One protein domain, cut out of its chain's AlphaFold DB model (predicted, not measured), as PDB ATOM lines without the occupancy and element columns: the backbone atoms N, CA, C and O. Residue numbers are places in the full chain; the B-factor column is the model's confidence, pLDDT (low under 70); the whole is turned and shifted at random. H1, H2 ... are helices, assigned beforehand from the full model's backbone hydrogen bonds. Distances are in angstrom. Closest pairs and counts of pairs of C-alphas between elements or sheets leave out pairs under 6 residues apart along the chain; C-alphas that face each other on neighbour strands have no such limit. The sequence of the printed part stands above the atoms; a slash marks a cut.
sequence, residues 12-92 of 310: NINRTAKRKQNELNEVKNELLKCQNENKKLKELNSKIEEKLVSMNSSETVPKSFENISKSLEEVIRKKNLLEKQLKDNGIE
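This is residues 12 to 92 of the 310 residues of an uncharacterized protein of Piromyces sp. (strain E2) (UniProt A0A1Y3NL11). One long straight helix, H1, makes the length of a rod, and a shorter helix, H2, folds back loosely beside it after a loop at the far end. Residues 12 to 26 of H1 stick out at one end, and residues 53 to 60, the last residues of H1 with part of the loop, stick out at the other. The printed part has 81 residues, with two named helices in the order H1, H2 and no named strand, and its class is all helix. The whole is extended, with a radius of gyration of the C-alphas of 19.3 A and spans of 69 by 19 by 19 A.

H1, residues 12 to 55, is the longest helix. H2, residues 64 to 88, is close to H1 but not clearly touching it, with 1 pair of C-alphas within 8 A. The closest C-alphas of the two helices, those of Leu 41 and Leu 72, are 7.8 A apart. Their lines stand at a shallow tilt of 27 degrees, and they run opposite ways. Their centres are 12.3 A apart. In H1 every O i to N i+4 pair is within hydrogen-bond range, and in H2 20 of 21 are.

H1 begins at C-alpha 12, (-11.988, 55.904, -42.808), and ends at C-alpha 55, (-51.260, 4.949, -42.414), 64.3 A from first to last C-alpha. H2 begins at C-alpha 64, (-43.838, 11.362, -33.000), and measures 37.3 A to C-alpha 88, (-36.366, 47.018, -41.063).

The C-alphas of Asn 12 and Ser 57, the two farthest apart, are 69.1 A apart. The printed part has no cut, and the link from H1 to H2, 8 residues, is short. The mean pLDDT of the printed part is 85.3, and residues 56 to 58 and residue 61 are under 70.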
ATOM      1  N   ASN A  12     -10.863  56.379 -43.620       81.06
ATOM      2  CA  ASN A  12     -11.988  55.904 -42.808       81.06
ATOM      3  C   ASN A  12     -13.136  55.363 -43.669       81.06
ATOM      4  O   ASN A  12     -13.733  54.348 -43.315       81.06
ATOM      5  N   ILE A  13     -13.390  55.971 -44.831       84.12
ATOM      6  CA  ILE A  13     -14.454  55.541 -45.752       84.12
ATOM      7  C   ILE A  13     -14.209  54.102 -46.235       84.12
ATOM      8  O   ILE A  13     -15.112  53.267 -46.185       84.12
ATOM      9  N   ASN A  14     -12.967  53.778 -46.608       84.50
ATOM     10  CA  ASN A  14     -12.612  52.438 -47.083       84.50
ATOM     11  C   ASN A  14     -12.751  51.361 -45.996       84.50
ATOM     12  O   ASN A  14     -13.137  50.231 -46.296       84.50
ATOM     13  N   ARG A  15     -12.477  51.693 -44.726       90.06
ATOM     14  CA  ARG A  15     -12.652  50.748 -43.610       90.06
ATOM     15  C   ARG A  15     -14.123  50.425 -43.378       90.06
ATOM     16  O   ARG A  15     -14.469  49.252 -43.254       90.06
ATOM     17  N   THR A  16     -14.982  51.442 -43.374       91.56
ATOM     18  CA  THR A  16     -16.426  51.253 -43.188       91.56
ATOM     19  C   THR A  16     -17.039  50.461 -44.339       91.56
ATOM     20  O   THR A  16     -17.820  49.544 -44.095       91.56
ATOM     21  N   ALA A  17     -16.648  50.748 -45.585       91.38
ATOM     22  CA  ALA A  17     -17.114  49.994 -46.748       91.38
ATOM     23  C   ALA A  17     -16.712  48.512 -46.672       91.38
ATOM     24  O   ALA A  17     -17.548  47.634 -46.876       91.38
ATOM     25  N   LYS A  18     -15.457  48.222 -46.298       95.12
ATOM     26  CA  LYS A  18     -14.973  46.842 -46.140       95.12
ATOM     27  C   LYS A  18     -15.721  46.085 -45.038       95.12
ATOM     28  O   LYS A  18     -16.051  44.919 -45.226       95.12
ATOM     29  N   ARG A  19     -16.024  46.744 -43.915       93.88
ATOM     30  CA  ARG A  19     -16.801  46.142 -42.823       93.88
ATOM     31  C   ARG A  19     -18.219  45.778 -43.271       93.88
ATOM     32  O   ARG A  19     -18.612  44.629 -43.114       93.88
ATOM     33  N   LYS A  20     -18.929  46.708 -43.919       93.44
ATOM     34  CA  LYS A  20     -20.277  46.453 -44.458       93.44
ATOM     35  C   LYS A  20     -20.291  45.337 -45.502       93.44
ATOM     36  O   LYS A  20     -21.228  44.550 -45.548       93.44
ATOM     37  N   GLN A  21     -19.250  45.246 -46.329       93.12
ATOM     38  CA  GLN A  21     -19.128  44.167 -47.309       93.12
ATOM     39  C   GLN A  21     -18.969  42.795 -46.640       93.12
ATOM     40  O   GLN A  21     -19.542  41.817 -47.117       93.12
ATOM     41  N   ASN A  22     -18.213  42.719 -45.541       95.88
ATOM     42  CA  ASN A  22     -18.059  41.483 -44.776       95.88
ATOM     43  C   ASN A  22     -19.377  41.071 -44.106       95.88
ATOM     44  O   ASN A  22     -19.790  39.929 -44.272       95.88
ATOM     45  N   GLU A  23     -20.065  42.010 -43.445       93.50
ATOM     46  CA  GLU A  23     -21.382  41.779 -42.828       93.50
ATOM     47  C   GLU A  23     -22.408  41.299 -43.877       93.50
ATOM     48  O   GLU A  23     -23.143  40.340 -43.656       93.50
ATOM     49  N   LEU A  24     -22.401  41.885 -45.082       90.81
ATOM     50  CA  LEU A  24     -23.263  41.446 -46.184       90.81
ATOM     51  C   LEU A  24     -22.952  40.015 -46.653       90.81
ATOM     52  O   LEU A  24     -23.865  39.273 -47.018       90.81
ATOM     53  N   ASN A  25     -21.675  39.630 -46.695       93.50
ATOM     54  CA  ASN A  25     -21.276  38.279 -47.088       93.50
ATOM     55  C   ASN A  25     -21.666  37.242 -46.022       93.50
ATOM     56  O   ASN A  25     -22.088  36.144 -46.375       93.50
ATOM     57  N   GLU A  26     -21.579  37.600 -44.741       95.88
ATOM     58  CA  GLU A  26     -22.020  36.760 -43.625       95.88
ATOM     59  C   GLU A  26     -23.533  36.504 -43.682       95.88
ATOM     60  O   GLU A  26     -23.955  35.349 -43.748       95.88
ATOM     61  N   VAL A  27     -24.340  37.562 -43.832       90.12
ATOM     62  CA  VAL A  27     -25.804  37.448 -43.982       90.12
ATOM     63  C   VAL A  27     -26.190  36.595 -45.197       90.12
ATOM     64  O   VAL A  27     -27.127  35.798 -45.134       90.12
ATOM     65  N   LYS A  28     -25.464  36.708 -46.319       90.00
ATOM     66  CA  LYS A  28     -25.699  35.860 -47.502       90.00
ATOM     67  C   LYS A  28     -25.438  34.378 -47.222       90.00
ATOM     68  O   LYS A  28     -26.205  33.536 -47.688       90.00
ATOM     69  N   ASN A  29     -24.379  34.061 -46.481       93.62
ATOM     70  CA  ASN A  29     -24.044  32.681 -46.132       93.62
ATOM     71  C   ASN A  29     -25.079  32.077 -45.175       93.62
ATOM     72  O   ASN A  29     -25.501  30.936 -45.372       93.62
ATOM     73  N   GLU A  30     -25.544  32.845 -44.188       91.69
ATOM     74  CA  GLU A  30     -26.628  32.412 -43.301       91.69
ATOM     75  C   GLU A  30     -27.938  32.193 -44.061       91.69
ATOM     76  O   GLU A  30     -28.608  31.179 -43.865       91.69
ATOM     77  N   LEU A  31     -28.275  33.083 -44.998       88.31
ATOM     78  CA  LEU A  31     -29.458  32.921 -45.840       88.31
ATOM     79  C   LEU A  31     -29.394  31.624 -46.662       88.31
ATOM     80  O   LEU A  31     -30.389  30.901 -46.746       88.31
ATOM     81  N   LEU A  32     -28.229  31.299 -47.229       92.50
ATOM     82  CA  LEU A  32     -28.021  30.054 -47.971       92.50
ATOM     83  C   LEU A  32     -28.186  28.820 -47.068       92.50
ATOM     84  O   LEU A  32     -28.800  27.828 -47.469       92.50
ATOM     85  N   LYS A  33     -27.693  28.888 -45.825       92.25
ATOM     86  CA  LYS A  33     -27.889  27.832 -44.822       92.25
ATOM     87  C   LYS A  33     -29.378  27.624 -44.519       92.25
ATOM     88  O   LYS A  33     -29.866  26.498 -44.626       92.25
ATOM     89  N   CYS A  34     -30.118  28.704 -44.269       83.75
ATOM     90  CA  CYS A  34     -31.566  28.669 -44.043       83.75
ATOM     91  C   CYS A  34     -32.350  28.124 -45.251       83.75
ATOM     92  O   CYS A  34     -33.361  27.436 -45.086       83.75
ATOM     93  N   GLN A  35     -31.912  28.401 -46.483       86.62
ATOM     94  CA  GLN A  35     -32.528  27.837 -47.691       86.62
ATOM     95  C   GLN A  35     -32.335  26.317 -47.779       86.62
ATOM     96  O   GLN A  35     -33.281  25.591 -48.093       86.62
ATOM     97  N   ASN A  36     -31.140  25.824 -47.448       92.75
ATOM     98  CA  ASN A  36     -30.851  24.390 -47.420       92.75
ATOM     99  C   ASN A  36     -31.641  23.661 -46.323       92.75
ATOM    100  O   ASN A  36     -32.172  22.577 -46.566       92.75
ATOM    101  N   GLU A  37     -31.765  24.258 -45.137       90.62
ATOM    102  CA  GLU A  37     -32.590  23.719 -44.048       90.62
ATOM    103  C   GLU A  37     -34.075  23.680 -44.433       90.62
ATOM    104  O   GLU A  37     -34.727  22.650 -44.262       90.62
ATOM    105  N   ASN A  38     -34.593  24.731 -45.077       83.00
ATOM    106  CA  ASN A  38     -35.958  24.730 -45.615       83.00
ATOM    107  C   ASN A  38     -36.187  23.624 -46.653       83.00
ATOM    108  O   ASN A  38     -37.255  23.011 -46.673       83.00
ATOM    109  N   LYS A  39     -35.201  23.339 -47.513       91.00
ATOM    110  CA  LYS A  39     -35.294  22.230 -48.473       91.00
ATOM    111  C   LYS A  39     -35.406  20.879 -47.757       91.00
ATOM    112  O   LYS A  39     -36.262  20.080 -48.125       91.00
ATOM    113  N   LYS A  40     -34.598  20.652 -46.713       91.31
ATOM    114  CA  LYS A  40     -34.665  19.430 -45.887       91.31
ATOM    115  C   LYS A  40     -36.018  19.284 -45.190       91.31
ATOM    116  O   LYS A  40     -36.570  18.192 -45.167       91.31
ATOM    117  N   LEU A  41     -36.573  20.379 -44.669       86.19
ATOM    118  CA  LEU A  41     -37.891  20.369 -44.027       86.19
ATOM    119  C   LEU A  41     -39.014  20.050 -45.013       86.19
ATOM    120  O   LEU A  41     -39.899  19.267 -44.686       86.19
ATOM    121  N   LYS A  42     -38.960  20.586 -46.239       85.88
ATOM    122  CA  LYS A  42     -39.920  20.226 -47.295       85.88
ATOM    123  C   LYS A  42     -39.863  18.738 -47.643       85.88
ATOM    124  O   LYS A  42     -40.907  18.113 -47.795       85.88
ATOM    125  N   GLU A  43     -38.665  18.165 -47.739       92.75
ATOM    126  CA  GLU A  43     -38.496  16.726 -47.975       92.75
ATOM    127  C   GLU A  43     -39.050  15.892 -46.809       92.75
ATOM    128  O   GLU A  43     -39.729  14.891 -47.026       92.75
ATOM    129  N   LEU A  44     -38.802  16.323 -45.570       90.94
ATOM    130  CA  LEU A  44     -39.308  15.653 -44.374       90.94
ATOM    131  C   LEU A  44     -40.841  15.706 -44.311       90.94
ATOM    132  O   LEU A  44     -41.458  14.675 -44.057       90.94
ATOM    133  N   ASN A  45     -41.449  16.854 -44.628       83.69
ATOM    134  CA  ASN A  45     -42.903  16.992 -44.745       83.69
ATOM    135  C   ASN A  45     -43.477  16.064 -45.821       83.69
ATOM    136  O   ASN A  45     -44.459  15.381 -45.560       83.69
ATOM    137  N   SER A  46     -42.836  15.966 -46.987       87.88
ATOM    138  CA  SER A  46     -43.281  15.052 -48.047       87.88
ATOM    139  C   SER A  46     -43.236  13.582 -47.602       87.88
ATOM    140  O   SER A  46     -44.202  12.855 -47.818       87.88
ATOM    141  N   LYS A  47     -42.178  13.154 -46.893       88.75
ATOM    142  CA  LYS A  47     -42.086  11.795 -46.312       88.75
ATOM    143  C   LYS A  47     -43.152  11.540 -45.250       88.75
ATOM    144  O   LYS A  47     -43.652  10.428 -45.102       88.75
ATOM    145  N   ILE A  48     -43.471  12.569 -44.475       85.94
ATOM    146  CA  ILE A  48     -44.528  12.544 -43.474       85.94
ATOM    147  C   ILE A  48     -45.893  12.347 -44.127       85.94
ATOM    148  O   ILE A  48     -46.645  11.485 -43.680       85.94
ATOM    149  N   GLU A  49     -46.202  13.116 -45.168       84.44
ATOM    150  CA  GLU A  49     -47.462  13.021 -45.905       84.44
ATOM    151  C   GLU A  49     -47.592  11.652 -46.573       84.44
ATOM    152  O   GLU A  49     -48.619  10.997 -46.419       84.44
ATOM    153  N   GLU A  50     -46.526  11.163 -47.210       89.12
ATOM    154  CA  GLU A  50     -46.469   9.814 -47.782       89.12
ATOM    155  C   GLU A  50     -46.749   8.742 -46.715       89.12
ATOM    156  O   GLU A  50     -47.565   7.836 -46.914       89.12
ATOM    157  N   LYS A  51     -46.143   8.883 -45.528       86.50
ATOM    158  CA  LYS A  51     -46.379   7.970 -44.409       86.50
ATOM    159  C   LYS A  51     -47.806   8.073 -43.877       86.50
ATOM    160  O   LYS A  51     -48.410   7.035 -43.625       86.50
ATOM    161  N   LEU A  52     -48.377   9.269 -43.746       81.56
ATOM    162  CA  LEU A  52     -49.771   9.444 -43.332       81.56
ATOM    163  C   LEU A  52     -50.749   8.824 -44.332       81.56
ATOM    164  O   LEU A  52     -51.674   8.128 -43.921       81.56
ATOM    165  N   VAL A  53     -50.515   9.001 -45.634       85.56
ATOM    166  CA  VAL A  53     -51.319   8.364 -46.686       85.56
ATOM    167  C   VAL A  53     -51.238   6.840 -46.576       85.56
ATOM    168  O   VAL A  53     -52.269   6.173 -46.663       85.56
ATOM    169  N   SER A  54     -50.056   6.283 -46.288       85.44
ATOM    170  CA  SER A  54     -49.908   4.841 -46.035       85.44
ATOM    171  C   SER A  54     -50.610   4.374 -44.748       85.44
ATOM    172  O   SER A  54     -51.114   3.253 -44.690       85.44
ATOM    173  N   MET A  55     -50.682   5.242 -43.729       76.75
ATOM    174  CA  MET A  55     -51.260   4.949 -42.414       76.75
ATOM    175  C   MET A  55     -52.756   5.236 -42.312       76.75
ATOM    176  O   MET A  55     -53.356   4.791 -41.339       76.75
ATOM    177  N   ASN A  56     -53.395   5.874 -43.299       65.94
ATOM    178  CA  ASN A  56     -54.852   6.106 -43.348       65.94
ATOM    179  C   ASN A  56     -55.707   4.815 -43.397       65.94
ATOM    180  O   ASN A  56     -56.917   4.865 -43.601       65.94
ATOM    181  N   SER A  57     -55.101   3.652 -43.159       61.41
ATOM    182  CA  SER A  57     -55.772   2.402 -42.803       61.41
ATOM    183  C   SER A  57     -55.797   2.109 -41.284       61.41
ATOM    184  O   SER A  57     -56.392   1.110 -40.885       61.41
ATOM    185  N   SER A  58     -55.220   2.956 -40.416       56.97
ATOM    186  CA  SER A  58     -55.237   2.797 -38.949       56.97
ATOM    187  C   SER A  58     -55.478   4.127 -38.212       56.97
ATOM    188  O   SER A  58     -54.761   5.101 -38.412       56.97
ATOM    189  N   GLU A  59     -56.479   4.149 -37.335       74.25
ATOM    190  CA  GLU A  59     -57.155   5.320 -36.741       74.25
ATOM    191  C   GLU A  59     -56.361   6.091 -35.655       74.25
ATOM    192  O   GLU A  59     -56.935   6.803 -34.837       74.25
ATOM    193  N   THR A  60     -55.031   5.978 -35.609       73.75
ATOM    194  CA  THR A  60     -54.219   6.588 -34.537       73.75
ATOM    195  C   THR A  60     -53.000   7.328 -35.077       73.75
ATOM    196  O   THR A  60     -52.070   6.707 -35.593       73.75
ATOM    197  N   VAL A  61     -52.975   8.656 -34.903       65.06
ATOM    198  CA  VAL A  61     -51.827   9.513 -35.240       65.06
ATOM    199  C   VAL A  61     -50.691   9.262 -34.233       65.06
ATOM    200  O   VAL A  61     -50.900   9.409 -33.026       65.06
ATOM    201  N   PRO A  62     -49.480   8.881 -34.676       74.25
ATOM    202  CA  PRO A  62     -48.359   8.632 -33.771       74.25
ATOM    203  C   PRO A  62     -47.893   9.905 -33.049       74.25
ATOM    204  O   PRO A  62     -47.681  10.933 -33.686       74.25
ATOM    205  N   LYS A  63     -47.603   9.818 -31.742       75.56
ATOM    206  CA  LYS A  63     -47.055  10.926 -30.920       75.56
ATOM    207  C   LYS A  63     -45.787  11.570 -31.501       75.56
ATOM    208  O   LYS A  63     -45.522  12.743 -31.267       75.56
ATOM    209  N   SER A  64     -45.013  10.831 -32.297       73.44
ATOM    210  CA  SER A  64     -43.838  11.362 -33.000       73.44
ATOM    211  C   SER A  64     -44.175  12.500 -33.970       73.44
ATOM    212  O   SER A  64     -43.309  13.311 -34.280       73.44
ATOM    213  N   PHE A  65     -45.418  12.569 -34.449       73.88
ATOM    214  CA  PHE A  65     -45.881  13.606 -35.367       73.88
ATOM    215  C   PHE A  65     -46.034  14.972 -34.684       73.88
ATOM    216  O   PHE A  65     -45.765  16.012 -35.283       73.88
ATOM    217  N   GLU A  66     -46.392  14.972 -33.402       73.88
ATOM    218  CA  GLU A  66     -46.613  16.188 -32.620       73.88
ATOM    219  C   GLU A  66     -45.305  16.959 -32.382       73.88
ATOM    220  O   GLU A  66     -45.260  18.185 -32.501       73.88
ATOM    221  N   ASN A  67     -44.204  16.236 -32.154       78.44
ATOM    222  CA  ASN A  67     -42.874  16.833 -32.023       78.44
ATOM    223  C   ASN A  67     -42.408  17.494 -33.328       78.44
ATOM    224  O   ASN A  67     -41.779  18.552 -33.299       78.44
ATOM    225  N   ILE A  68     -42.742  16.900 -34.476       80.00
ATOM    226  CA  ILE A  68     -42.358  17.450 -35.780       80.00
ATOM    227  C   ILE A  68     -43.168  18.712 -36.087       80.00
ATOM    228  O   ILE A  68     -42.601  19.702 -36.549       80.00
ATOM    229  N   SER A  69     -44.458  18.721 -35.745       77.25
ATOM    230  CA  SER A  69     -45.310  19.903 -35.907       77.25
ATOM    231  C   SER A  69     -44.781  21.101 -35.105       77.25
ATOM    232  O   SER A  69     -44.658  22.199 -35.648       77.25
ATOM    233  N   LYS A  70     -44.355  20.880 -33.852       80.25
ATOM    234  CA  LYS A  70     -43.735  21.924 -33.011       80.25
ATOM    235  C   LYS A  70     -42.417  22.441 -33.599       80.25
ATOM    236  O   LYS A  70     -42.186  23.650 -33.633       80.25
ATOM    237  N   SER A  71     -41.567  21.545 -34.111       83.00
ATOM    238  CA  SER A  71     -40.313  21.943 -34.765       83.00
ATOM    239  C   SER A  71     -40.558  22.784 -36.025       83.00
ATOM    240  O   SER A  71     -39.815  23.734 -36.277       83.00
ATOM    241  N   LEU A  72     -41.598  22.469 -36.803       81.31
ATOM    242  CA  LEU A  72     -41.959  23.219 -38.007       81.31
ATOM    243  C   LEU A  72     -42.474  24.628 -37.672       81.31
ATOM    244  O   LEU A  72     -42.073  25.596 -38.324       81.31
ATOM    245  N   GLU A  73     -43.300  24.768 -36.632       83.00
ATOM    246  CA  GLU A  73     -43.764  26.074 -36.142       83.00
ATOM    247  C   GLU A  73     -42.606  26.984 -35.719       83.00
ATOM    248  O   GLU A  73     -42.602  28.178 -36.038       83.00
ATOM    249  N   GLU A  74     -41.590  26.434 -35.048       86.38
ATOM    250  CA  GLU A  74     -40.420  27.212 -34.635       86.38
ATOM    251  C   GLU A  74     -39.626  27.739 -35.840       86.38
ATOM    252  O   GLU A  74     -39.186  28.895 -35.846       86.38
ATOM    253  N   VAL A  75     -39.490  26.933 -36.897       82.94
ATOM    254  CA  VAL A  75     -38.813  27.352 -38.133       82.94
ATOM    255  C   VAL A  75     -39.594  28.456 -38.844       82.94
ATOM    256  O   VAL A  75     -38.998  29.453 -39.261       82.94
ATOM    257  N   ILE A  76     -40.920  28.330 -38.946       83.44
ATOM    258  CA  ILE A  76     -41.780  29.368 -39.536       83.44
ATOM    259  C   ILE A  76     -41.655  30.674 -38.739       83.44
ATOM    260  O   ILE A  76     -41.484  31.746 -39.328       83.44
ATOM    261  N   ARG A  77     -41.652  30.594 -37.401       90.44
ATOM    262  CA  ARG A  77     -41.457  31.756 -36.524       90.44
ATOM    263  C   ARG A  77     -40.095  32.423 -36.758       90.44
ATOM    264  O   ARG A  77     -40.051  33.644 -36.922       90.44
ATOM    265  N   LYS A  78     -39.000  31.652 -36.823       89.31
ATOM    266  CA  LYS A  78     -37.645  32.180 -37.097       89.31
ATOM    267  C   LYS A  78     -37.552  32.835 -38.475       89.31
ATOM    268  O   LYS A  78     -37.016  33.936 -38.587       89.31
ATOM    269  N   LYS A  79     -38.127  32.210 -39.506       86.50
ATOM    270  CA  LYS A  79     -38.172  32.768 -40.865       86.50
ATOM    271  C   LYS A  79     -38.861  34.138 -40.887       86.50
ATOM    272  O   LYS A  79     -38.302  35.089 -41.427       86.50
ATOM    273  N   ASN A  80     -40.037  34.251 -40.273       85.75
ATOM    274  CA  ASN A  80     -40.795  35.506 -40.245       85.75
ATOM    275  C   ASN A  80     -40.046  36.617 -39.485       85.75
ATOM    276  O   ASN A  80     -40.114  37.785 -39.870       85.75
ATOM    277  N   LEU A  81     -39.299  36.263 -38.432       93.12
ATOM    278  CA  LEU A  81     -38.459  37.210 -37.693       93.12
ATOM    279  C   LEU A  81     -37.306  37.748 -38.557       93.12
ATOM    280  O   LEU A  81     -37.072  38.956 -38.577       93.12
ATOM    281  N   LEU A  82     -36.631  36.874 -39.307       85.50
ATOM    282  CA  LEU A  82     -35.573  37.247 -40.255       85.50
ATOM    283  C   LEU A  82     -36.100  38.134 -41.392       85.50
ATOM    284  O   LEU A  82     -35.481  39.145 -41.721       85.50
ATOM    285  N   GLU A  83     -37.263  37.809 -41.965       84.56
ATOM    286  CA  GLU A  83     -37.901  38.655 -42.984       84.56
ATOM    287  C   GLU A  83     -38.223  40.055 -42.440       84.56
ATOM    288  O   GLU A  83     -38.005  41.052 -43.136       84.56
ATOM    289  N   LYS A  84     -38.673  40.150 -41.182       90.88
ATOM    290  CA  LYS A  84     -38.903  41.433 -40.509       90.88
ATOM    291  C   LYS A  84     -37.600  42.224 -40.342       90.88
ATOM    292  O   LYS A  84     -37.556  43.386 -40.732       90.88
ATOM    293  N   GLN A  85     -36.529  41.589 -39.861       86.31
ATOM    294  CA  GLN A  85     -35.217  42.233 -39.702       86.31
ATOM    295  C   GLN A  85     -34.638  42.741 -41.031       86.31
ATOM    296  O   GLN A  85     -34.046  43.819 -41.084       86.31
ATOM    297  N   LEU A  86     -34.814  41.995 -42.126       86.00
ATOM    298  CA  LEU A  86     -34.389  42.439 -43.457       86.00
ATOM    299  C   LEU A  86     -35.183  43.662 -43.927       86.00
ATOM    300  O   LEU A  86     -34.596  44.616 -44.443       86.00
ATOM    301  N   LYS A  87     -36.500  43.661 -43.692       88.88
ATOM    302  CA  LYS A  87     -37.378  44.782 -44.030       88.88
ATOM    303  C   LYS A  87     -37.032  46.043 -43.236       88.88
ATOM    304  O   LYS A  87     -36.950  47.116 -43.830       88.88
ATOM    305  N   ASP A  88     -36.758  45.905 -41.940       89.88
ATOM    306  CA  ASP A  88     -36.366  47.018 -41.063       89.88
ATOM    307  C   ASP A  88     -35.021  47.643 -41.495       89.88
ATOM    308  O   ASP A  88     -34.809  48.844 -41.340       89.88
ATOM    309  N   ASN A  89     -34.148  46.861 -42.141       88.75
ATOM    310  CA  ASN A  89     -32.886  47.326 -42.729       88.75
ATOM    311  C   ASN A  89     -33.018  47.869 -44.169       88.75
ATOM    312  O   ASN A  89     -32.007  48.172 -44.808       88.75
ATOM    313  N   GLY A  90     -34.237  47.980 -44.709       91.81
ATOM    314  CA  GLY A  90     -34.484  48.448 -46.079       91.81
ATOM    315  C   GLY A  90     -34.065  47.455 -47.170       91.81
ATOM    316  O   GLY A  90     -33.928  47.836 -48.335       91.81
ATOM    317  N   ILE A  91     -33.847  46.186 -46.814       85.69
ATOM    318  CA  ILE A  91     -33.526  45.112 -47.753       85.69
ATOM    319  C   ILE A  91     -34.833  44.397 -48.093       85.69
ATOM    320  O   ILE A  91     -35.237  43.451 -47.419       85.69
ATOM    321  N   GLU A  92     -35.517  44.840 -49.148       83.44
ATOM    322  CA  GLU A  92     -36.668  44.090 -49.651       83.44
ATOM    323  C   GLU A  92     -36.189  42.819 -50.369       83.44
ATOM    324  O   GLU A  92     -35.415  42.907 -51.334       83.44
TER     325      GLU A  92